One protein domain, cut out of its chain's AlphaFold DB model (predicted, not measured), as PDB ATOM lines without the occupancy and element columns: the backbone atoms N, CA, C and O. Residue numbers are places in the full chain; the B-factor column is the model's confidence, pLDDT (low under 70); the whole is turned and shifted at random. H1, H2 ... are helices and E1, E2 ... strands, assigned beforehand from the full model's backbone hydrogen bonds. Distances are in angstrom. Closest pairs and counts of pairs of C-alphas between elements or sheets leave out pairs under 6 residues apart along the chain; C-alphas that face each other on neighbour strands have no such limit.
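This is residues 76 to 226 of the 390 residues of an uncharacterized protein of Corynebacterium oculi (UniProt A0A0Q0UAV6). Two strongly twisted antiparallel sheets stand face to face as a sandwich, a larger one of E1, E2, E3, E4, E5 and E10 and a smaller one of E6, E7, E8 and E9, with the strands of the one at 24 degrees to those of the other. The two sheets come close where E5 of the larger nears E6 of the smaller, and the short helix H1 only grazes the larger sheet. The printed part has 151 residues with one named helix and ten named strands, in the order H1, E1 to E10; the larger sheet is branched at E4, while the smaller runs E6, E7, E8, E9. The class is mostly strand, although under half of the residues, 74 of 151, are in named elements. The whole is compact, with a radius of gyration of the C-alphas of 14.6 A and spans of 40 by 36 by 27 A.

H1, residues 86 to 90, only grazes the larger sheet with its residues 87 to 89; its one O i to N i+4 pair is within hydrogen-bond range. E1, residues 93 to 98, has E2, residues 111 to 114, on one side and E10, residues 223 to 225, on the other side. E1 and E2 are a hairpin, with N 94 and O 112 3.0 A apart; E1 and E10 are antiparallel, with N 224 and O 97 2.8 A apart. E4, residues 129 to 138, has E2 and E3, residues 119 to 121, on one side and E5, residues 143 to 156, on the other side. Across E2 and E4, antiparallel, N 113 and O 136 are 2.9 A apart; across the hairpin E3 and E4, N 121 and O 130 are 3.0 A apart. The hairpin E4 and E5 has an angle of 159 degrees between directions, with N 133 and O 151 2.9 A apart. E3, E4 and E5 form a meander, each strand the antiparallel neighbour of the one before, and so do E6, residues 171 to 177, E7, residues 182 to 188, E8, residues 195 to 203, and E9, residues 206 to 211. In this second meander, N 176 and O 184 of E6 and E7, N 185 and O 198 of E7 and E8, and N 201 and O 208 of E8 and E9 are each 2.8 A apart. The closest C-alphas of E5 and E6 are those of Ser 150 and Ala 171, 5.0 A apart. E5 and E7 are near each other, while E1 and E8, for instance, are apart.

H1, from Arg 86 to Gly 90, begins at C-alpha 86 at (188.455, 159.732, 154.048). E4, from Ser 129 to Gly 138, is 28.3 A long and bends by 51 degrees at residue 134. E5, from Pro 143 to His 156, is the longest strand by residues, spans 30.9 A, bends by 110 degrees at residue 146 and ends at C-alpha 156 at (180.985, 145.848, 154.564). E8, from Glu 195 to Lys 203, is 25.7 A long, E7 19.9 A, E6 17.8 A, and E1 and E9 16.6 A each. The shorter E2, E3 and E10 measure 9.4, 6.5 and 7.0 A; E10 ends at C-alpha 225 at (191.477, 153.295, 167.600).

The two C-alphas farthest apart are those of Asn 142 and Gly 204, 42.1 A. The printed part has no cut. Long links join E1 to E2, E5 to E6 and E9 to E10, and the chain changes sheet at the last two. Residues 168 to 169, between E5 and E6, pair antiparallel with residues 150 to 151 of E5. The mean pLDDT of the printed part is 92.4; residues 191 to 193, between E7 and E8, are under 70.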
ATOM      1  N   ARG A  76     182.119 149.266 141.782       95.00
ATOM      2  CA  ARG A  76     183.479 149.368 141.216       95.00
ATOM      3  C   ARG A  76     184.001 150.798 141.055       95.00
ATOM      4  O   ARG A  76     185.199 150.975 140.879       95.00
ATOM      5  N   GLU A  77     183.123 151.796 141.094       91.38
ATOM      6  CA  GLU A  77     183.479 153.219 141.014       91.38
ATOM      7  C   GLU A  77     183.707 153.845 142.400       91.38
ATOM      8  O   GLU A  77     183.985 155.037 142.487       91.38
ATOM      9  N   ILE A  78     183.560 153.076 143.483       92.88
ATOM     10  CA  ILE A  78     183.809 153.543 144.849       92.88
ATOM     11  C   ILE A  78     185.296 153.346 145.178       92.88
ATOM     12  O   ILE A  78     185.821 152.229 145.112       92.88
ATOM     13  N   LEU A  79     185.970 154.440 145.531       93.19
ATOM     14  CA  LEU A  79     187.360 154.445 146.004       93.19
ATOM     15  C   LEU A  79     187.405 154.319 147.536       93.19
ATOM     16  O   LEU A  79     186.421 154.620 148.210       93.19
ATOM     17  N   LEU A  80     188.542 153.934 148.126       93.88
ATOM     18  CA  LEU A  80     188.684 153.959 149.591       93.88
ATOM     19  C   LEU A  80     188.537 155.396 150.131       93.88
ATOM     20  O   LEU A  80     187.957 155.601 151.200       93.88
ATOM     21  N   SER A  81     188.976 156.397 149.358       90.00
ATOM     22  CA  SER A  81     188.782 157.825 149.647       90.00
ATOM     23  C   SER A  81     187.343 158.341 149.495       90.00
ATOM     24  O   SER A  81     187.076 159.462 149.924       90.00
ATOM     25  N   ASP A  82     186.400 157.542 148.978       91.06
ATOM     26  CA  ASP A  82     184.961 157.859 149.025       91.06
ATOM     27  C   ASP A  82     184.305 157.446 150.357       91.06
ATOM     28  O   ASP A  82     183.186 157.865 150.654       91.06
ATOM     29  N   THR A  83     184.966 156.599 151.152       93.50
ATOM     30  CA  THR A  83     184.382 156.001 152.364       93.50
ATOM     31  C   THR A  83     184.461 156.924 153.583       93.50
ATOM     32  O   THR A  83     185.152 157.946 153.592       93.50
ATOM     33  N   ALA A  84     183.836 156.503 154.690       92.88
ATOM     34  CA  ALA A  84     184.002 157.131 156.004       92.88
ATOM     35  C   ALA A  84     185.466 157.179 156.504       92.88
ATOM     36  O   ALA A  84     185.753 157.909 157.448       92.88
ATOM     37  N   LEU A  85     186.399 156.453 155.869       92.00
ATOM     38  CA  LEU A  85     187.828 156.524 156.176       92.00
ATOM     39  C   LEU A  85     188.507 157.793 155.622       92.00
ATOM     40  O   LEU A  85     189.595 158.140 156.076       92.00
ATOM     41  N   ARG A  86     187.883 158.528 154.688       89.00
ATOM     42  CA  ARG A  86     188.455 159.732 154.048       89.00
ATOM     43  C   ARG A  86     189.113 160.741 155.011       89.00
ATOM     44  O   ARG A  86     190.203 161.203 154.675       89.00
ATOM     45  N   PRO A  87     188.535 161.095 156.181       86.25
ATOM     46  CA  PRO A  87     189.182 162.023 157.112       86.25
ATOM     47  C   PRO A  87     190.515 161.479 157.641       86.25
ATOM     48  O   PRO A  87     191.490 162.217 157.728       86.25
ATOM     49  N   ILE A  88     190.569 160.174 157.919       89.69
ATOM     50  CA  ILE A  88     191.740 159.470 158.453       89.69
ATOM     51  C   ILE A  88     192.788 159.263 157.364       89.69
ATOM     52  O   ILE A  88     193.973 159.406 157.632       89.69
ATOM     53  N   LEU A  89     192.383 159.008 156.116       85.81
ATOM     54  CA  LEU A  89     193.331 159.024 155.000       85.81
ATOM     55  C   LEU A  89     194.029 160.382 154.889       85.81
ATOM     56  O   LEU A  89     195.218 160.414 154.607       85.81
ATOM     57  N   GLY A  90     193.310 161.490 155.115       80.56
ATOM     58  CA  GLY A  90     193.875 162.830 154.961       80.56
ATOM     59  C   GLY A  90     194.621 163.395 156.172       80.56
ATOM     60  O   GLY A  90     195.563 164.171 156.008       80.56
ATOM     61  N   ALA A  91     194.225 162.997 157.376       84.75
ATOM     62  CA  ALA A  91     194.924 163.264 158.626       84.75
ATOM     63  C   ALA A  91     195.018 161.934 159.398       84.75
ATOM     64  O   ALA A  91     194.101 161.612 160.158       84.75
ATOM     65  N   PRO A  92     196.089 161.139 159.193       88.50
ATOM     66  CA  PRO A  92     196.196 159.765 159.692       88.50
ATOM     67  C   PRO A  92     196.585 159.716 161.173       88.50
ATOM     68  O   PRO A  92     197.530 159.048 161.573       88.50
ATOM     69  N   ILE A  93     195.862 160.465 162.001       90.56
ATOM     70  CA  ILE A  93     196.073 160.591 163.441       90.56
ATOM     71  C   ILE A  93     194.707 160.423 164.098       90.56
ATOM     72  O   ILE A  93     193.800 161.223 163.871       90.56
ATOM     73  N   VAL A  94     194.556 159.360 164.885       93.88
ATOM     74  CA  VAL A  94     193.281 158.965 165.501       93.88
ATOM     75  C   VAL A  94     193.419 158.809 167.016       93.88
ATOM     76  O   VAL A  94     194.475 158.369 167.480       93.88
ATOM     77  N   PRO A  95     192.384 159.136 167.811       95.06
ATOM     78  CA  PRO A  95     192.382 158.862 169.245       95.06
ATOM     79  C   PRO A  95     192.591 157.372 169.534       95.06
ATOM     80  O   PRO A  95     192.032 156.524 168.833       95.06
ATOM     81  N   THR A  96     193.330 157.029 170.591       95.06
ATOM     82  CA  THR A  96     193.401 155.649 171.097       95.06
ATOM     83  C   THR A  96     192.796 155.534 172.490       95.06
ATOM     84  O   THR A  96     192.782 156.488 173.273       95.06
ATOM     85  N   PHE A  97     192.237 154.364 172.800       95.38
ATOM     86  CA  PHE A  97     191.583 154.104 174.081       95.38
ATOM     87  C   PHE A  97     191.660 152.631 174.481       95.38
ATOM     88  O   PHE A  97     191.737 151.747 173.629       95.38
ATOM     89  N   ALA A  98     191.651 152.369 175.789       95.44
ATOM     90  CA  ALA A  98     191.681 151.013 176.326       95.44
ATOM     91  C   ALA A  98     190.382 150.254 176.007       95.44
ATOM     92  O   ALA A  98     189.302 150.848 175.970       95.44
ATOM     93  N   GLU A  99     190.466 148.938 175.816       92.00
ATOM     94  CA  GLU A  99     189.272 148.128 175.547       92.00
ATOM     95  C   GLU A  99     188.238 148.220 176.683       92.00
ATOM     96  O   GLU A  99     188.563 148.200 177.871       92.00
ATOM     97  N   GLY A 100     186.966 148.333 176.296       90.75
ATOM     98  CA  GLY A 100     185.845 148.541 177.214       90.75
ATOM     99  C   GLY A 100     185.697 149.967 177.769       90.75
ATOM    100  O   GLY A 100     184.728 150.216 178.486       90.75
ATOM    101  N   ALA A 101     186.597 150.901 177.442       93.81
ATOM    102  CA  ALA A 101     186.401 152.327 177.711       93.81
ATOM    103  C   ALA A 101     185.520 152.998 176.637       93.81
ATOM    104  O   ALA A 101     185.398 152.514 175.511       93.81
ATOM    105  N   GLU A 102     184.913 154.137 176.980       91.50
ATOM    106  CA  GLU A 102     184.277 155.023 175.996       91.50
ATOM    107  C   GLU A 102     185.347 155.763 175.176       91.50
ATOM    108  O   GLU A 102     186.447 156.011 175.679       91.50
ATOM    109  N   SER A 103     185.040 156.140 173.927       90.00
ATOM    110  CA  SER A 103     185.995 156.919 173.131       90.00
ATOM    111  C   SER A 103     186.250 158.296 173.769       90.00
ATOM    112  O   SER A 103     185.291 159.011 174.075       90.00
ATOM    113  N   PRO A 104     187.521 158.718 173.918       89.44
ATOM    114  CA  PRO A 104     187.881 160.046 174.404       89.44
ATOM    115  C   PRO A 104     187.691 161.159 173.356       89.44
ATOM    116  O   PRO A 104     187.730 162.341 173.711       89.44
ATOM    117  N   GLY A 105     187.523 160.815 172.072       88.75
ATOM    118  CA  GLY A 105     187.506 161.778 170.969       88.75
ATOM    119  C   GLY A 105     188.717 162.724 171.002       88.75
ATOM    120  O   GLY A 105     189.845 162.299 171.231       88.75
ATOM    121  N   LEU A 106     188.484 164.033 170.837       86.50
ATOM    122  CA  LEU A 106     189.544 165.058 170.874       86.50
ATOM    123  C   LEU A 106     190.227 165.209 172.248       86.50
ATOM    124  O   LEU A 106     191.247 165.885 172.343       86.50
ATOM    125  N   GLY A 107     189.674 164.620 173.314       86.31
ATOM    126  CA  GLY A 107     190.240 164.654 174.667       86.31
ATOM    127  C   GLY A 107     191.268 163.555 174.952       86.31
ATOM    128  O   GLY A 107     191.583 163.316 176.117       86.31
ATOM    129  N   ALA A 108     191.743 162.841 173.928       89.25
ATOM    130  CA  ALA A 108     192.639 161.706 174.093       89.25
ATOM    131  C   ALA A 108     194.028 162.105 174.607       89.25
ATOM    132  O   ALA A 108     194.681 163.003 174.075       89.25
ATOM    133  N   ALA A 109     194.500 161.374 175.618       89.06
ATOM    134  CA  ALA A 109     195.868 161.481 176.126       89.06
ATOM    135  C   ALA A 109     196.891 160.726 175.255       89.06
ATOM    136  O   ALA A 109     198.093 160.914 175.420       89.06
ATOM    137  N   THR A 110     196.427 159.853 174.358       92.88
ATOM    138  CA  THR A 110     197.266 159.041 173.474       92.88
ATOM    139  C   THR A 110     196.607 158.949 172.102       92.88
ATOM    140  O   THR A 110     195.385 158.824 171.991       92.88
ATOM    141  N   TRP A 111     197.431 159.048 171.066       94.31
ATOM    142  CA  TRP A 111     197.021 159.078 169.670       94.31
ATOM    143  C   TRP A 111     197.765 157.999 168.887       94.31
ATOM    144  O   TRP A 111     198.904 157.653 169.197       94.31
ATOM    145  N   GLY A 112     197.104 157.445 167.875       94.75
ATOM    146  CA  GLY A 112     197.684 156.519 166.914       94.75
ATOM    147  C   GLY A 112     197.985 157.260 165.621       94.75
ATOM    148  O   GLY A 112     197.058 157.657 164.916       94.75
ATOM    149  N   TYR A 113     199.268 157.417 165.309       93.31
ATOM    150  CA  TYR A 113     199.748 157.918 164.029       93.31
ATOM    151  C   TYR A 113     199.810 156.741 163.060       93.31
ATOM    152  O   TYR A 113     200.665 155.864 163.189       93.31
ATOM    153  N   LEU A 114     198.877 156.692 162.120       92.44
ATOM    154  CA  LEU A 114     198.841 155.699 161.059       92.44
ATOM    155  C   LEU A 114     199.791 156.113 159.929       92.44
ATOM    156  O   LEU A 114     199.929 157.290 159.595       92.44
ATOM    157  N   GLY A 115     200.464 155.132 159.337       86.94
ATOM    158  CA  GLY A 115     201.234 155.320 158.116       86.94
ATOM    159  C   GLY A 115     200.342 155.362 156.874       86.94
ATOM    160  O   GLY A 115     199.122 155.509 156.944       86.94
ATOM    161  N   GLN A 116     200.958 155.177 155.708       87.06
ATOM    162  CA  GLN A 116     200.210 154.904 154.477       87.06
ATOM    163  C   GLN A 116     199.542 153.519 154.552       87.06
ATOM    164  O   GLN A 116     199.973 152.657 155.320       87.06
ATOM    165  N   VAL A 117     198.512 153.290 153.731       91.50
ATOM    166  CA  VAL A 117     197.911 151.957 153.564       91.50
ATOM    167  C   VAL A 117     198.995 150.987 153.084       91.50
ATOM    168  O   VAL A 117     199.522 151.155 151.986       91.50
ATOM    169  N   ALA A 118     199.337 149.993 153.907       91.19
ATOM    170  CA  ALA A 118     200.370 149.005 153.579       91.19
ATOM    171  C   ALA A 118     199.824 147.860 152.719       91.19
ATOM    172  O   ALA A 118     200.534 147.335 151.866       91.19
ATOM    173  N   ASP A 119     198.557 147.502 152.930       94.12
ATOM    174  CA  ASP A 119     197.842 146.493 152.155       94.12
ATOM    175  C   ASP A 119     196.416 146.983 151.876       94.12
ATOM    176  O   ASP A 119     195.686 147.340 152.809       94.12
ATOM    177  N   ASN A 120     196.034 147.040 150.597       96.00
ATOM    178  CA  ASN A 120     194.741 147.549 150.145       96.00
ATOM    179  C   ASN A 120     193.930 146.450 149.450       96.00
ATOM    180  O   ASN A 120     194.020 146.245 148.238       96.00
ATOM    181  N   HIS A 121     193.067 145.800 150.222       98.19
ATOM    182  CA  HIS A 121     192.096 144.834 149.729       98.19
ATOM    183  C   HIS A 121     190.653 145.351 149.835       98.19
ATOM    184  O   HIS A 121     189.716 144.547 149.896       98.19
ATOM    185  N   PHE A 122     190.460 146.678 149.829       98.19
ATOM    186  CA  PHE A 122     189.144 147.313 149.835       98.19
ATOM    187  C   PHE A 122     188.360 146.950 148.569       98.19
ATOM    188  O   PHE A 122     188.739 147.295 147.447       98.19
ATOM    189  N   ASP A 123     187.255 146.236 148.760       97.62
ATOM    190  CA  ASP A 123     186.399 145.721 147.698       97.62
ATOM    191  C   ASP A 123     184.940 146.082 148.016       97.62
ATOM    192  O   ASP A 123     184.244 145.308 148.684       97.62
ATOM    193  N   PRO A 124     184.459 147.243 147.537       96.50
ATOM    194  CA  PRO A 124     183.090 147.709 147.759       96.50
ATOM    195  C   PRO A 124     182.018 146.806 147.129       96.50
ATOM    196  O   PRO A 124     180.828 146.989 147.375       96.50
ATOM    197  N   CYS A 125     182.401 145.814 146.320       96.31
ATOM    198  CA  CYS A 125     181.479 144.833 145.757       96.31
ATOM    199  C   CYS A 125     181.349 143.554 146.613       96.31
ATOM    200  O   CYS A 125     180.521 142.702 146.280       96.31
ATOM    201  N   LYS A 126     182.125 143.395 147.699       95.62
ATOM    202  CA  LYS A 126     182.098 142.219 148.595       95.62
ATOM    203  C   LYS A 126     181.461 142.511 149.953       95.62
ATOM    204  O   LYS A 126     181.445 143.641 150.430       95.62
ATOM    205  N   GLU A 127     180.955 141.466 150.613       96.50
ATOM    206  CA  GLU A 127     180.371 141.592 151.957       96.50
ATOM    207  C   GLU A 127     181.405 141.873 153.052       96.50
ATOM    208  O   GLU A 127     181.036 142.398 154.100       96.50
ATOM    209  N   LEU A 128     182.669 141.518 152.836       97.94
ATOM    210  CA  LEU A 128     183.763 141.801 153.752       97.94
ATOM    211  C   LEU A 128     185.044 142.093 152.965       97.94
ATOM    212  O   LEU A 128     185.522 141.255 152.192       97.94
ATOM    213  N   SER A 129     185.615 143.273 153.173       98.31
ATOM    214  CA  SER A 129     186.928 143.680 152.663       98.31
ATOM    215  C   SER A 129     187.750 144.367 153.758       98.31
ATOM    216  O   SER A 129     187.233 144.600 154.854       98.31
ATOM    217  N   TRP A 130     189.042 144.599 153.518       98.50
ATOM    218  CA  TRP A 130     189.950 145.145 154.528       98.50
ATOM    219  C   TRP A 130     191.031 146.040 153.925       98.50
ATOM    220  O   TRP A 130     191.366 145.915 152.748       98.50
ATOM    221  N   VAL A 131     191.616 146.884 154.771       98.25
ATOM    222  CA  VAL A 131     192.919 147.521 154.540       98.25
ATOM    223  C   VAL A 131     193.757 147.428 155.813       98.25
ATOM    224  O   VAL A 131     193.195 147.342 156.912       98.25
ATOM    225  N   THR A 132     195.083 147.456 155.691       98.00
ATOM    226  CA  THR A 132     195.983 147.509 156.853       98.00
ATOM    227  C   THR A 132     196.806 148.790 156.886       98.00
ATOM    228  O   THR A 132     197.205 149.333 155.853       98.00
ATOM    229  N   PHE A 133     197.072 149.252 158.104       96.38
ATOM    230  CA  PHE A 133     197.945 150.383 158.385       96.38
ATOM    231  C   PHE A 133     199.032 149.952 159.376       96.38
ATOM    232  O   PHE A 133     198.691 149.394 160.425       96.38
ATOM    233  N   PRO A 134     200.316 150.246 159.111       95.38
ATOM    234  CA  PRO A 134     201.305 150.348 160.169       95.38
ATOM    235  C   PRO A 134     201.017 151.627 160.969       95.38
ATOM    236  O   PRO A 134     200.383 152.556 160.464       95.38
ATOM    237  N   GLY A 135     201.498 151.714 162.201       94.75
ATOM    238  CA  GLY A 135     201.372 152.936 162.987       94.75
ATOM    239  C   GLY A 135     202.293 152.980 164.195       94.75
ATOM    240  O   GLY A 135     202.964 152.001 164.522       94.75
ATOM    241  N   VAL A 136     202.320 154.135 164.851       94.81
ATOM    242  CA  VAL A 136     203.047 154.382 166.102       94.81
ATOM    243  C   VAL A 136     202.150 155.151 167.067       94.81
ATOM    244  O   VAL A 136     201.330 155.969 166.646       94.81
ATOM    245  N   GLU A 137     202.239 154.866 168.362       93.94
ATOM    246  CA  GLU A 137     201.535 155.661 169.377       93.94
ATOM    247  C   GLU A 137     202.308 156.936 169.714       93.94
ATOM    248  O   GLU A 137     203.526 156.973 169.583       93.94
ATOM    249  N   GLY A 138     201.630 157.958 170.221       91.44
ATOM    250  CA  GLY A 138     202.266 159.150 170.781       91.44
ATOM    251  C   GLY A 138     201.298 159.993 171.603       91.44
ATOM    252  O   GLY A 138     200.160 159.583 171.851       91.44
ATOM    253  N   ASP A 139     201.745 161.182 172.008       88.19
ATOM    254  CA  ASP A 139     200.816 162.269 172.344       88.19
ATOM    255  C   ASP A 139     200.297 162.926 171.041       88.19
ATOM    256  O   ASP A 139     200.282 162.264 170.007       88.19
ATOM    257  N   LEU A 140     199.775 164.157 171.062       83.12
ATOM    258  CA  LEU A 140     199.282 164.814 169.835       83.12
ATOM    259  C   LEU A 140     200.402 165.506 169.031       83.12
ATOM    260  O   LEU A 140     200.271 165.706 167.822       83.12
ATOM    261  N   GLU A 141     201.496 165.874 169.694       83.94
ATOM    262  CA  GLU A 141     202.615 166.636 169.133       83.94
ATOM    263  C   GLU A 141     203.813 165.726 168.804       83.94
ATOM    264  O   GLU A 141     204.560 166.010 167.869       83.94
ATOM    265  N   ASN A 142     203.972 164.611 169.529       84.56
ATOM    266  CA  ASN A 142     205.144 163.738 169.485       84.56
ATOM    267  C   ASN A 142     204.754 162.262 169.234       84.56
ATOM    268  O   ASN A 142     204.370 161.559 170.179       84.56
ATOM    269  N   PRO A 143     204.905 161.737 168.001       86.56
ATOM    270  CA  PRO A 143     204.846 160.298 167.751       86.56
ATOM    271  C   PRO A 143     206.038 159.581 168.404       86.56
ATOM    272  O   PRO A 143     207.193 159.961 168.208       86.56
ATOM    273  N   ASN A 144     205.778 158.498 169.137       87.94
ATOM    274  CA  ASN A 144     206.801 157.640 169.729       87.94
ATOM    275  C   ASN A 144     207.027 156.387 168.869       87.94
ATOM    276  O   ASN A 144     206.300 155.396 168.967       87.94
ATOM    277  N   ALA A 145     208.096 156.407 168.071       82.38
ATOM    278  CA  ALA A 145     208.476 155.304 167.190       82.38
ATOM    279  C   ALA A 145     208.763 153.969 167.911       82.38
ATOM    280  O   ALA A 145     208.696 152.918 167.275       82.38
ATOM    281  N   GLU A 146     209.052 153.979 169.218       86.12
ATOM    282  CA  GLU A 146     209.244 152.749 170.004       86.12
ATOM    283  C   GLU A 146     207.918 152.000 170.248       86.12
ATOM    284  O   GLU A 146     207.915 150.779 170.397       86.12
ATOM    285  N   ASN A 147     206.777 152.701 170.199       89.38
ATOM    286  CA  ASN A 147     205.437 152.138 170.398       89.38
ATOM    287  C   ASN A 147     204.755 151.788 169.061       89.38
ATOM    288  O   ASN A 147     203.613 152.178 168.795       89.38
ATOM    289  N   ALA A 148     205.466 151.058 168.203       93.31
ATOM    290  CA  ALA A 148     204.952 150.617 166.910       93.31
ATOM    291  C   ALA A 148     203.776 149.623 167.035       93.31
ATOM    292  O   ALA A 148     203.632 148.883 168.016       93.31
ATOM    293  N   PHE A 149     202.912 149.613 166.020       95.19
ATOM    294  CA  PHE A 149     201.792 148.686 165.885       95.19
ATOM    295  C   PHE A 149     201.367 148.504 164.425       95.19
ATOM    296  O   PHE A 149     201.820 149.202 163.519       95.19
ATOM    297  N   SER A 150     200.439 147.579 164.205       96.75
ATOM    298  CA  SER A 150     199.605 147.528 163.004       96.75
ATOM    299  C   SER A 150     198.128 147.558 163.385       96.75
ATOM    300  O   SER A 150     197.748 147.188 164.496       96.75
ATOM    301  N   THR A 151     197.272 147.990 162.468       97.62
ATOM    302  CA  THR A 151     195.821 147.854 162.597       97.62
ATOM    303  C   THR A 151     195.215 147.398 161.275       97.62
ATOM    304  O   THR A 151     195.759 147.656 160.199       97.62
ATOM    305  N   ILE A 152     194.088 146.699 161.366       98.00
ATOM    306  CA  ILE A 152     193.295 146.242 160.231       98.00
ATOM    307  C   ILE A 152     191.901 146.853 160.342       98.00
ATOM    308  O   ILE A 152     191.239 146.760 161.378       98.00
ATOM    309  N   MET A 153     191.468 147.509 159.269       97.88
ATOM    310  CA  MET A 153     190.161 148.149 159.178       97.88
ATOM    311  C   MET A 153     189.298 147.359 158.205       97.88
ATOM    312  O   MET A 153     189.718 147.094 157.079       97.88
ATOM    313  N   PHE A 154     188.107 146.969 158.650       98.25
ATOM    314  CA  PHE A 154     187.195 146.127 157.885       98.25
ATOM    315  C   PHE A 154     186.044 146.943 157.307       98.25
ATOM    316  O   PHE A 154     185.580 147.903 157.920       98.25
ATOM    317  N   PHE A 155     185.542 146.514 156.155       97.94
ATOM    318  CA  PHE A 155     184.434 147.152 155.453       97.94
ATOM    319  C   PHE A 155     183.364 146.128 155.094       97.94
ATOM    320  O   PHE A 155     183.684 145.017 154.660       97.94
ATOM    321  N   HIS A 156     182.098 146.520 155.220       97.50
ATOM    322  CA  HIS A 156     180.985 145.848 154.564       97.50
ATOM    323  C   HIS A 156     180.635 146.636 153.307       97.50
ATOM    324  O   HIS A 156     180.027 147.698 153.403       97.50
ATOM    325  N   LYS A 157     181.008 146.125 152.128       96.06
ATOM    326  CA  LYS A 157     180.957 146.899 150.881       96.06
ATOM    327  C   LYS A 157     181.744 148.209 151.047       96.06
ATOM    328  O   LYS A 157     182.940 148.157 151.307       96.06
ATOM    329  N   ASP A 158     181.083 149.349 150.899       95.50
ATOM    330  CA  ASP A 158     181.586 150.711 151.061       95.50
ATOM    331  C   ASP A 158     181.484 151.262 152.501       95.50
ATOM    332  O   ASP A 158     182.059 152.308 152.808       95.50
ATOM    333  N   GLU A 159     180.814 150.551 153.414       96.44
ATOM    334  CA  GLU A 159     180.635 150.961 154.810       96.44
ATOM    335  C   GLU A 159     181.812 150.505 155.694       96.44
ATOM    336  O   GLU A 159     182.069 149.307 155.839       96.44
ATOM    337  N   LEU A 160     182.504 151.451 156.341       96.44
ATOM    338  CA  LEU A 160     183.532 151.164 157.353       96.44
ATOM    339  C   LEU A 160     182.895 150.521 158.596       96.44
ATOM    340  O   LEU A 160     181.970 151.075 159.194       96.44
ATOM    341  N   ILE A 161     183.417 149.372 159.026       96.38
ATOM    342  CA  ILE A 161     182.940 148.661 160.214       96.38
ATOM    343  C   ILE A 161     183.618 149.241 161.459       96.38
ATOM    344  O   ILE A 161     184.821 149.094 161.660       96.38
ATOM    345  N   THR A 162     182.814 149.861 162.322       94.50
ATOM    346  CA  THR A 162     183.245 150.524 163.569       94.50
ATOM    347  C   THR A 162     182.751 149.821 164.840       94.50
ATOM    348  O   THR A 162     182.947 150.312 165.952       94.50
ATOM    349  N   ALA A 163     182.097 148.663 164.698       93.31
ATOM    350  CA  ALA A 163     181.524 147.884 165.794       93.31
ATOM    351  C   ALA A 163     182.018 146.416 165.756       93.31
ATOM    352  O   ALA A 163     181.441 145.605 165.026       93.31
ATOM    353  N   PRO A 164     183.050 146.050 166.546       93.38
ATOM    354  CA  PRO A 164     183.838 146.926 167.417       93.38
ATOM    355  C   PRO A 164     184.806 147.817 166.618       93.38
ATOM    356  O   PRO A 164     185.073 147.556 165.446       93.38
ATOM    357  N   MET A 165     185.346 148.855 167.263       95.69
ATOM    358  CA  MET A 165     186.357 149.734 166.660       95.69
ATOM    359  C   MET A 165     187.648 148.964 166.323       95.69
ATOM    360  O   MET A 165     187.956 147.989 167.023       95.69
ATOM    361  N   PRO A 166     188.432 149.390 165.310       96.81
ATOM    362  CA  PRO A 166     189.701 148.760 164.958       96.81
ATOM    363  C   PRO A 166     190.630 148.596 166.164       96.81
ATOM    364  O   PRO A 166     190.730 149.470 167.027       96.81
ATOM    365  N   ALA A 167     191.291 147.444 166.227       96.38
ATOM    366  CA  ALA A 167     192.236 147.084 167.278       96.38
ATOM    367  C   ALA A 167     193.671 147.439 166.867       96.38
ATOM    368  O   ALA A 167     194.012 147.381 165.683       96.38
ATOM    369  N   GLN A 168     194.522 147.739 167.844       96.00
ATOM    370  CA  GLN A 168     195.968 147.676 167.647       96.00
ATOM    371  C   GLN A 168     196.459 146.239 167.851       96.00
ATOM    372  O   GLN A 168     196.117 145.589 168.840       96.00
ATOM    373  N   VAL A 169     197.306 145.768 166.941       95.44
ATOM    374  CA  VAL A 169     198.044 144.501 167.038       95.44
ATOM    375  C   VAL A 169     199.544 144.774 166.885       95.44
ATOM    376  O   VAL A 169     199.930 145.873 166.485       95.44
ATOM    377  N   GLY A 170     200.408 143.805 167.193       93.62
ATOM    378  CA  GLY A 170     201.852 143.948 166.963       93.62
ATOM    379  C   GLY A 170     202.147 144.090 165.468       93.62
ATOM    380  O   GLY A 170     202.633 145.124 165.015       93.62
ATOM    381  N   ALA A 171     201.757 143.076 164.698       94.69
ATOM    382  CA  ALA A 171     201.778 143.070 163.239       94.69
ATOM    383  C   ALA A 171     200.566 142.313 162.677       94.69
ATOM    384  O   ALA A 171     200.050 141.394 163.318       94.69
ATOM    385  N   VAL A 172     200.144 142.663 161.460       95.88
ATOM    386  CA  VAL A 172     199.300 141.794 160.624       95.88
ATOM    387  C   VAL A 172     200.242 140.974 159.743       95.88
ATOM    388  O   VAL A 172     201.034 141.546 159.001       95.88
ATOM    389  N   VAL A 173     200.200 139.648 159.876       95.56
ATOM    390  CA  VAL A 173     201.132 138.717 159.212       95.56
ATOM    391  C   VAL A 173     200.541 138.178 157.911       95.56
ATOM    392  O   VAL A 173     201.238 138.113 156.904       95.56
ATOM    393  N   ASP A 174     199.259 137.806 157.931       96.31
ATOM    394  CA  ASP A 174     198.524 137.305 156.764       96.31
ATOM    395  C   ASP A 174     197.022 137.604 156.895       96.31
ATOM    396  O   ASP A 174     196.485 137.673 158.006       96.31
ATOM    397  N   VAL A 175     196.337 137.744 155.758       97.56
ATOM    398  CA  VAL A 175     194.873 137.837 155.675       97.56
ATOM    399  C   VAL A 175     194.367 136.906 154.574       97.56
ATOM    400  O   VAL A 175     194.203 137.275 153.408       97.56
ATOM    401  N   HIS A 176     194.058 135.672 154.955       97.50
ATOM    402  CA  HIS A 176     193.542 134.666 154.046       97.50
ATOM    403  C   HIS A 176     192.023 134.795 153.854       97.50
ATOM    404  O   HIS A 176     191.216 134.545 154.755       97.50
ATOM    405  N   ARG A 177     191.589 135.145 152.640       97.12
ATOM    406  CA  ARG A 177     190.162 135.202 152.294       97.12
ATOM    407  C   ARG A 177     189.573 133.797 152.120       97.12
ATOM    408  O   ARG A 177     189.884 133.112 151.149       97.12
ATOM    409  N   ARG A 178     188.629 133.420 152.990       96.69
ATOM    410  CA  ARG A 178     187.874 132.154 152.902       96.69
ATOM    411  C   ARG A 178     186.597 132.266 152.063       96.69
ATOM    412  O   ARG A 178     186.198 131.292 151.429       96.69
ATOM    413  N   SER A 179     185.942 133.428 152.054       96.25
ATOM    414  CA  SER A 179     184.787 133.722 151.190       96.25
ATOM    415  C   SER A 179     184.603 135.236 150.983       96.25
ATOM    416  O   SER A 179     185.429 136.045 151.416       96.25
ATOM    417  N   ASP A 180     183.513 135.656 150.337       94.94
ATOM    418  CA  ASP A 180     183.166 137.081 150.237       94.94
ATOM    419  C   ASP A 180     182.824 137.717 151.594       94.94
ATOM    420  O   ASP A 180     182.901 138.939 151.706       94.94
ATOM    421  N   SER A 181     182.491 136.913 152.614       97.00
ATOM    422  CA  SER A 181     182.055 137.369 153.943       97.00
ATOM    423  C   SER A 181     182.825 136.752 155.123       97.00
ATOM    424  O   SER A 181     182.474 136.977 156.282       97.00
ATOM    425  N   GLU A 182     183.891 135.991 154.852       97.88
ATOM    426  CA  GLU A 182     184.737 135.329 155.855       97.88
ATOM    427  C   GLU A 182     186.226 135.467 155.500       97.88
ATOM    428  O   GLU A 182     186.651 135.109 154.397       97.88
ATOM    429  N   LEU A 183     187.013 135.960 156.458       98.06
ATOM    430  CA  LEU A 183     188.468 136.106 156.404       98.06
ATOM    431  C   LEU A 183     189.097 135.371 157.588       98.06
ATOM    432  O   LEU A 183     188.511 135.293 158.665       98.06
ATOM    433  N   GLU A 184     190.310 134.886 157.402       98.06
ATOM    434  CA  GLU A 184     191.177 134.346 158.439       98.06
ATOM    435  C   GLU A 184     192.407 135.253 158.526       98.06
ATOM    436  O   GLU A 184     193.113 135.438 157.542       98.06
ATOM    437  N   VAL A 185     192.602 135.896 159.674       98.00
ATOM    438  CA  VAL A 185     193.613 136.933 159.891       98.00
ATOM    439  C   VAL A 185     194.634 136.406 160.887       98.00
ATOM    440  O   VAL A 185     194.267 136.046 162.006       98.00
ATOM    441  N   THR A 186     195.905 136.390 160.503       96.69
ATOM    442  CA  THR A 186     197.016 136.039 161.393       96.69
ATOM    443  C   THR A 186     197.708 137.317 161.851       96.69
ATOM    444  O   THR A 186     198.106 138.146 161.033       96.69
ATOM    445  N   THR A 187     197.847 137.491 163.164       95.31
ATOM    446  CA  THR A 187     198.490 138.660 163.786       95.31
ATOM    447  C   THR A 187     199.504 138.238 164.841       95.31
ATOM    448  O   THR A 187     199.442 137.122 165.353       95.31
ATOM    449  N   THR A 188     200.421 139.132 165.202       90.94
ATOM    450  CA  THR A 188     201.221 139.000 166.429       90.94
ATOM    451  C   THR A 188     200.689 139.931 167.515       90.94
ATOM    452  O   THR A 188     200.109 140.985 167.231       90.94
ATOM    453  N   ARG A 189     200.901 139.569 168.786       81.31
ATOM    454  CA  ARG A 189     200.647 140.479 169.913       81.31
ATOM    455  C   ARG A 189     201.788 141.496 170.027       81.31
ATOM    456  O   ARG A 189     202.905 141.219 169.602       81.31
ATOM    457  N   ARG A 190     201.525 142.677 170.599       71.44
ATOM    458  CA  ARG A 190     202.563 143.711 170.793       71.44
ATOM    459  C   ARG A 190     203.579 143.314 171.877       71.44
ATOM    460  O   ARG A 190     204.751 143.647 171.772       71.44
ATOM    461  N   ASP A 191     203.121 142.611 172.909       69.50
ATOM    462  CA  ASP A 191     203.855 142.295 174.143       69.50
ATOM    463  C   ASP A 191     204.218 140.804 174.301       69.50
ATOM    464  O   ASP A 191     204.755 140.416 175.338       69.50
ATOM    465  N   ALA A 192     203.937 139.959 173.301       63.53
ATOM    466  CA  ALA A 192     204.255 138.532 173.344       63.53
ATOM    467  C   ALA A 192     204.825 137.996 172.031       63.53
ATOM    468  O   ALA A 192     204.487 138.444 170.938       63.53
ATOM    469  N   GLU A 193     205.660 136.970 172.169       66.25
ATOM    470  CA  GLU A 193     206.136 136.147 171.064       66.25
ATOM    471  C   GLU A 193     205.031 135.177 170.621       66.25
ATOM    472  O   GLU A 193     204.441 134.477 171.445       66.25
ATOM    473  N   GLY A 194     204.787 135.099 169.312       80.19
ATOM    474  CA  GLY A 194     203.855 134.145 168.715       80.19
ATOM    475  C   GLY A 194     202.846 134.786 167.767       80.19
ATOM    476  O   GLY A 194     202.430 135.933 167.931       80.19
ATOM    477  N   GLU A 195     202.454 134.005 166.766       89.75
ATOM    478  CA  GLU A 195     201.348 134.319 165.868       89.75
ATOM    479  C   GLU A 195     200.036 133.771 166.439       89.75
ATOM    480  O   GLU A 195     199.997 132.702 167.051       89.75
ATOM    481  N   SER A 196     198.953 134.505 166.210       90.62
ATOM    482  CA  SER A 196     197.589 134.130 166.552       90.62
ATOM    483  C   SER A 196     196.708 134.285 165.321       90.62
ATOM    484  O   SER A 196     196.710 135.337 164.680       90.62
ATOM    485  N   THR A 197     195.968 133.231 164.980       93.81
ATOM    486  CA  THR A 197     195.076 133.200 163.817       93.81
ATOM    487  C   THR A 197     193.627 133.303 164.273       93.81
ATOM    488  O   THR A 197     193.176 132.565 165.150       93.81
ATOM    489  N   THR A 198     192.892 134.216 163.649       95.88
ATOM    490  CA  THR A 198     191.556 134.625 164.069       95.88
ATOM    491  C   THR A 198     190.605 134.716 162.897       95.88
ATOM    492  O   THR A 198     190.938 135.185 161.811       95.88
ATOM    493  N   LEU A 199     189.380 134.260 163.122       96.62
ATOM    494  CA  LEU A 199     188.356 134.163 162.103       96.62
ATOM    495  C   LEU A 199     187.420 135.370 162.181       96.62
ATOM    496  O   LEU A 199     186.745 135.591 163.188       96.62
ATOM    497  N   VAL A 200     187.369 136.132 161.094       96.44
ATOM    498  CA  VAL A 200     186.572 137.349 160.949       96.44
ATOM    499  C   VAL A 200     185.425 137.076 159.982       96.44
ATOM    500  O   VAL A 200     185.625 136.569 158.878       96.44
ATOM    501  N   ARG A 201     184.198 137.393 160.392       96.06
ATOM    502  CA  ARG A 201     182.970 137.089 159.647       96.06
ATOM    503  C   ARG A 201     182.029 138.278 159.613       96.06
ATOM    504  O   ARG A 201     181.731 138.865 160.650       96.06
ATOM    505  N   TYR A 202     181.453 138.541 158.447       92.56
ATOM    506  CA  TYR A 202     180.242 139.340 158.314       92.56
ATOM    507  C   TYR A 202     179.077 138.407 157.967       92.56
ATOM    508  O   TYR A 202     179.111 137.699 156.965       92.56
ATOM    509  N   LYS A 203     178.043 138.329 158.810       90.88
ATOM    510  CA  LYS A 203     176.914 137.415 158.575       90.88
ATOM    511  C   LYS A 203     175.617 137.931 159.178       90.88
ATOM    512  O   LYS A 203     175.528 138.164 160.381       90.88
ATOM    513  N   GLY A 204     174.584 138.055 158.344       84.06
ATOM    514  CA  GLY A 204     173.251 138.485 158.781       84.06
ATOM    515  C   GLY A 204     173.233 139.902 159.362       84.06
ATOM    516  O   GLY A 204     172.585 140.125 160.382       84.06
ATOM    517  N   GLY A 205     173.988 140.826 158.756       87.88
ATOM    518  CA  GLY A 205     174.126 142.209 159.231       87.88
ATOM    519  C   GLY A 205     174.938 142.354 160.522       87.88
ATOM    520  O   GLY A 205     174.794 143.350 161.224       87.88
ATOM    521  N   LYS A 206     175.741 141.345 160.885       93.44
ATOM    522  CA  LYS A 206     176.597 141.361 162.076       93.44
ATOM    523  C   LYS A 206     178.029 141.021 161.715       93.44
ATOM    524  O   LYS A 206     178.281 139.972 161.125       93.44
ATOM    525  N   PHE A 207     178.941 141.875 162.147       96.38
ATOM    526  CA  PHE A 207     180.367 141.606 162.158       96.38
ATOM    527  C   PHE A 207     180.746 140.825 163.427       96.38
ATOM    528  O   PHE A 207     180.178 141.058 164.498       96.38
ATOM    529  N   GLN A 208     181.630 139.840 163.294       96.62
ATOM    530  CA  GLN A 208     182.049 138.926 164.358       96.62
ATOM    531  C   GLN A 208     183.531 138.588 164.180       96.62
ATOM    532  O   GLN A 208     183.956 138.240 163.080       96.62
ATOM    533  N   ILE A 209     184.288 138.644 165.273       96.06
ATOM    534  CA  ILE A 209     185.684 138.207 165.352       96.06
ATOM    535  C   ILE A 209     185.729 137.075 166.384       96.06
ATOM    536  O   ILE A 209     185.195 137.226 167.484       96.06
ATOM    537  N   THR A 210     186.314 135.931 166.031       95.88
ATOM    538  CA  THR A 210     186.417 134.754 166.910       95.88
ATOM    539  C   THR A 210     187.776 134.083 166.765       95.88
ATOM    540  O   THR A 210     188.170 133.762 165.644       95.88
ATOM    541  N   SER A 211     188.439 133.801 167.884       94.00
ATOM    542  CA  SER A 211     189.692 133.045 167.947       94.00
ATOM    543  C   SER A 211     189.550 131.860 168.894       94.00
ATOM    544  O   SER A 211     188.797 131.936 169.865       94.00
ATOM    545  N   ASP A 212     190.312 130.799 168.636       90.50
ATOM    546  CA  ASP A 212     190.545 129.733 169.618       90.50
ATOM    547  C   ASP A 212     191.624 130.142 170.647       90.50
ATOM    548  O   ASP A 212     191.756 129.504 171.693       90.50
ATOM    549  N   ASN A 213     192.378 131.219 170.381       89.50
ATOM    550  CA  ASN A 213     193.334 131.811 171.314       89.50
ATOM    551  C   ASN A 213     192.651 132.891 172.188       89.50
ATOM    552  O   ASN A 213     192.234 133.924 171.660       89.50
ATOM    553  N   PRO A 214     192.563 132.713 173.521       85.94
ATOM    554  CA  PRO A 214     191.963 133.704 174.420       85.94
ATOM    555  C   PRO A 214     192.825 134.962 174.628       85.94
ATOM    556  O   PRO A 214     192.359 135.910 175.250       85.94
ATOM    557  N   GLU A 215     194.064 134.986 174.128       86.62
ATOM    558  CA  GLU A 215     194.972 136.142 174.192       86.62
ATOM    559  C   GLU A 215     195.149 136.833 172.822       86.62
ATOM    560  O   GLU A 215     196.100 137.591 172.619       86.62
ATOM    561  N   ASP A 216     194.258 136.557 171.863       91.44
ATOM    562  CA  ASP A 216     194.285 137.168 170.533       91.44
ATOM    563  C   ASP A 216     193.922 138.662 170.564       91.44
ATOM    564  O   ASP A 216     192.865 139.051 171.061       91.44
ATOM    565  N   ALA A 217     194.772 139.501 169.966       91.12
ATOM    566  CA  ALA A 217     194.637 140.956 170.009       91.12
ATOM    567  C   ALA A 217     193.469 141.533 169.180       91.12
ATOM    568  O   ALA A 217     193.084 142.676 169.407       91.12
ATOM    569  N   LEU A 218     192.877 140.787 168.240       93.38
ATOM    570  CA  LEU A 218     191.679 141.227 167.512       93.38
ATOM    571  C   LEU A 218     190.393 140.926 168.296       93.38
ATOM    572  O   LEU A 218     189.431 141.695 168.214       93.38
ATOM    573  N   VAL A 219     190.369 139.826 169.060       93.81
ATOM    574  CA  VAL A 219     189.235 139.459 169.932       93.81
ATOM    575  C   VAL A 219     189.291 140.216 171.262       93.81
ATOM    576  O   VAL A 219     188.272 140.732 171.723       93.81
ATOM    577  N   HIS A 220     190.481 140.304 171.855       92.19
ATOM    578  CA  HIS A 220     190.753 140.878 173.171       92.19
ATOM    579  C   HIS A 220     191.885 141.925 173.095       92.19
ATOM    580  O   HIS A 220     192.948 141.730 173.690       92.19
ATOM    581  N   PRO A 221     191.700 143.036 172.356       93.62
ATOM    582  CA  PRO A 221     192.701 144.094 172.294       93.62
ATOM    583  C   PRO A 221     192.940 144.725 173.663       93.62
ATOM    584  O   PRO A 221     192.012 144.893 174.450       93.62
ATOM    585  N   ALA A 222     194.170 145.176 173.905       93.62
ATOM    586  CA  ALA A 222     194.442 146.125 174.983       93.62
ATOM    587  C   ALA A 222     193.939 147.536 174.621       93.62
ATOM    588  O   ALA A 222     193.387 148.235 175.471       93.62
ATOM    589  N   THR A 223     194.083 147.916 173.346       95.50
ATOM    590  CA  THR A 223     193.835 149.269 172.835       95.50
ATOM    591  C   THR A 223     193.080 149.230 171.504       95.50
ATOM    592  O   THR A 223     193.391 148.428 170.614       95.50
ATOM    593  N   ARG A 224     192.113 150.136 171.343       96.25
ATOM    594  CA  ARG A 224     191.380 150.402 170.100       96.25
ATOM    595  C   ARG A 224     191.657 151.812 169.578       96.25
ATOM    596  O   ARG A 224     192.127 152.678 170.316       96.25
ATOM    597  N   LEU A 225     191.359 152.018 168.299       96.19
ATOM    598  CA  LEU A 225     191.477 153.295 167.600       96.19
ATOM    599  C   LEU A 225     190.079 153.865 167.338       96.19
ATOM    600  O   LEU A 225     189.229 153.165 166.786       96.19
ATOM    601  N   ASP A 226     189.834 155.127 167.692       94.81
ATOM    602  CA  ASP A 226     188.578 155.789 167.342       94.81
ATOM    603  C   ASP A 226     188.612 156.271 165.892       94.81
ATOM    604  O   ASP A 226     189.197 157.302 165.561       94.81
TER     605      ASP A 226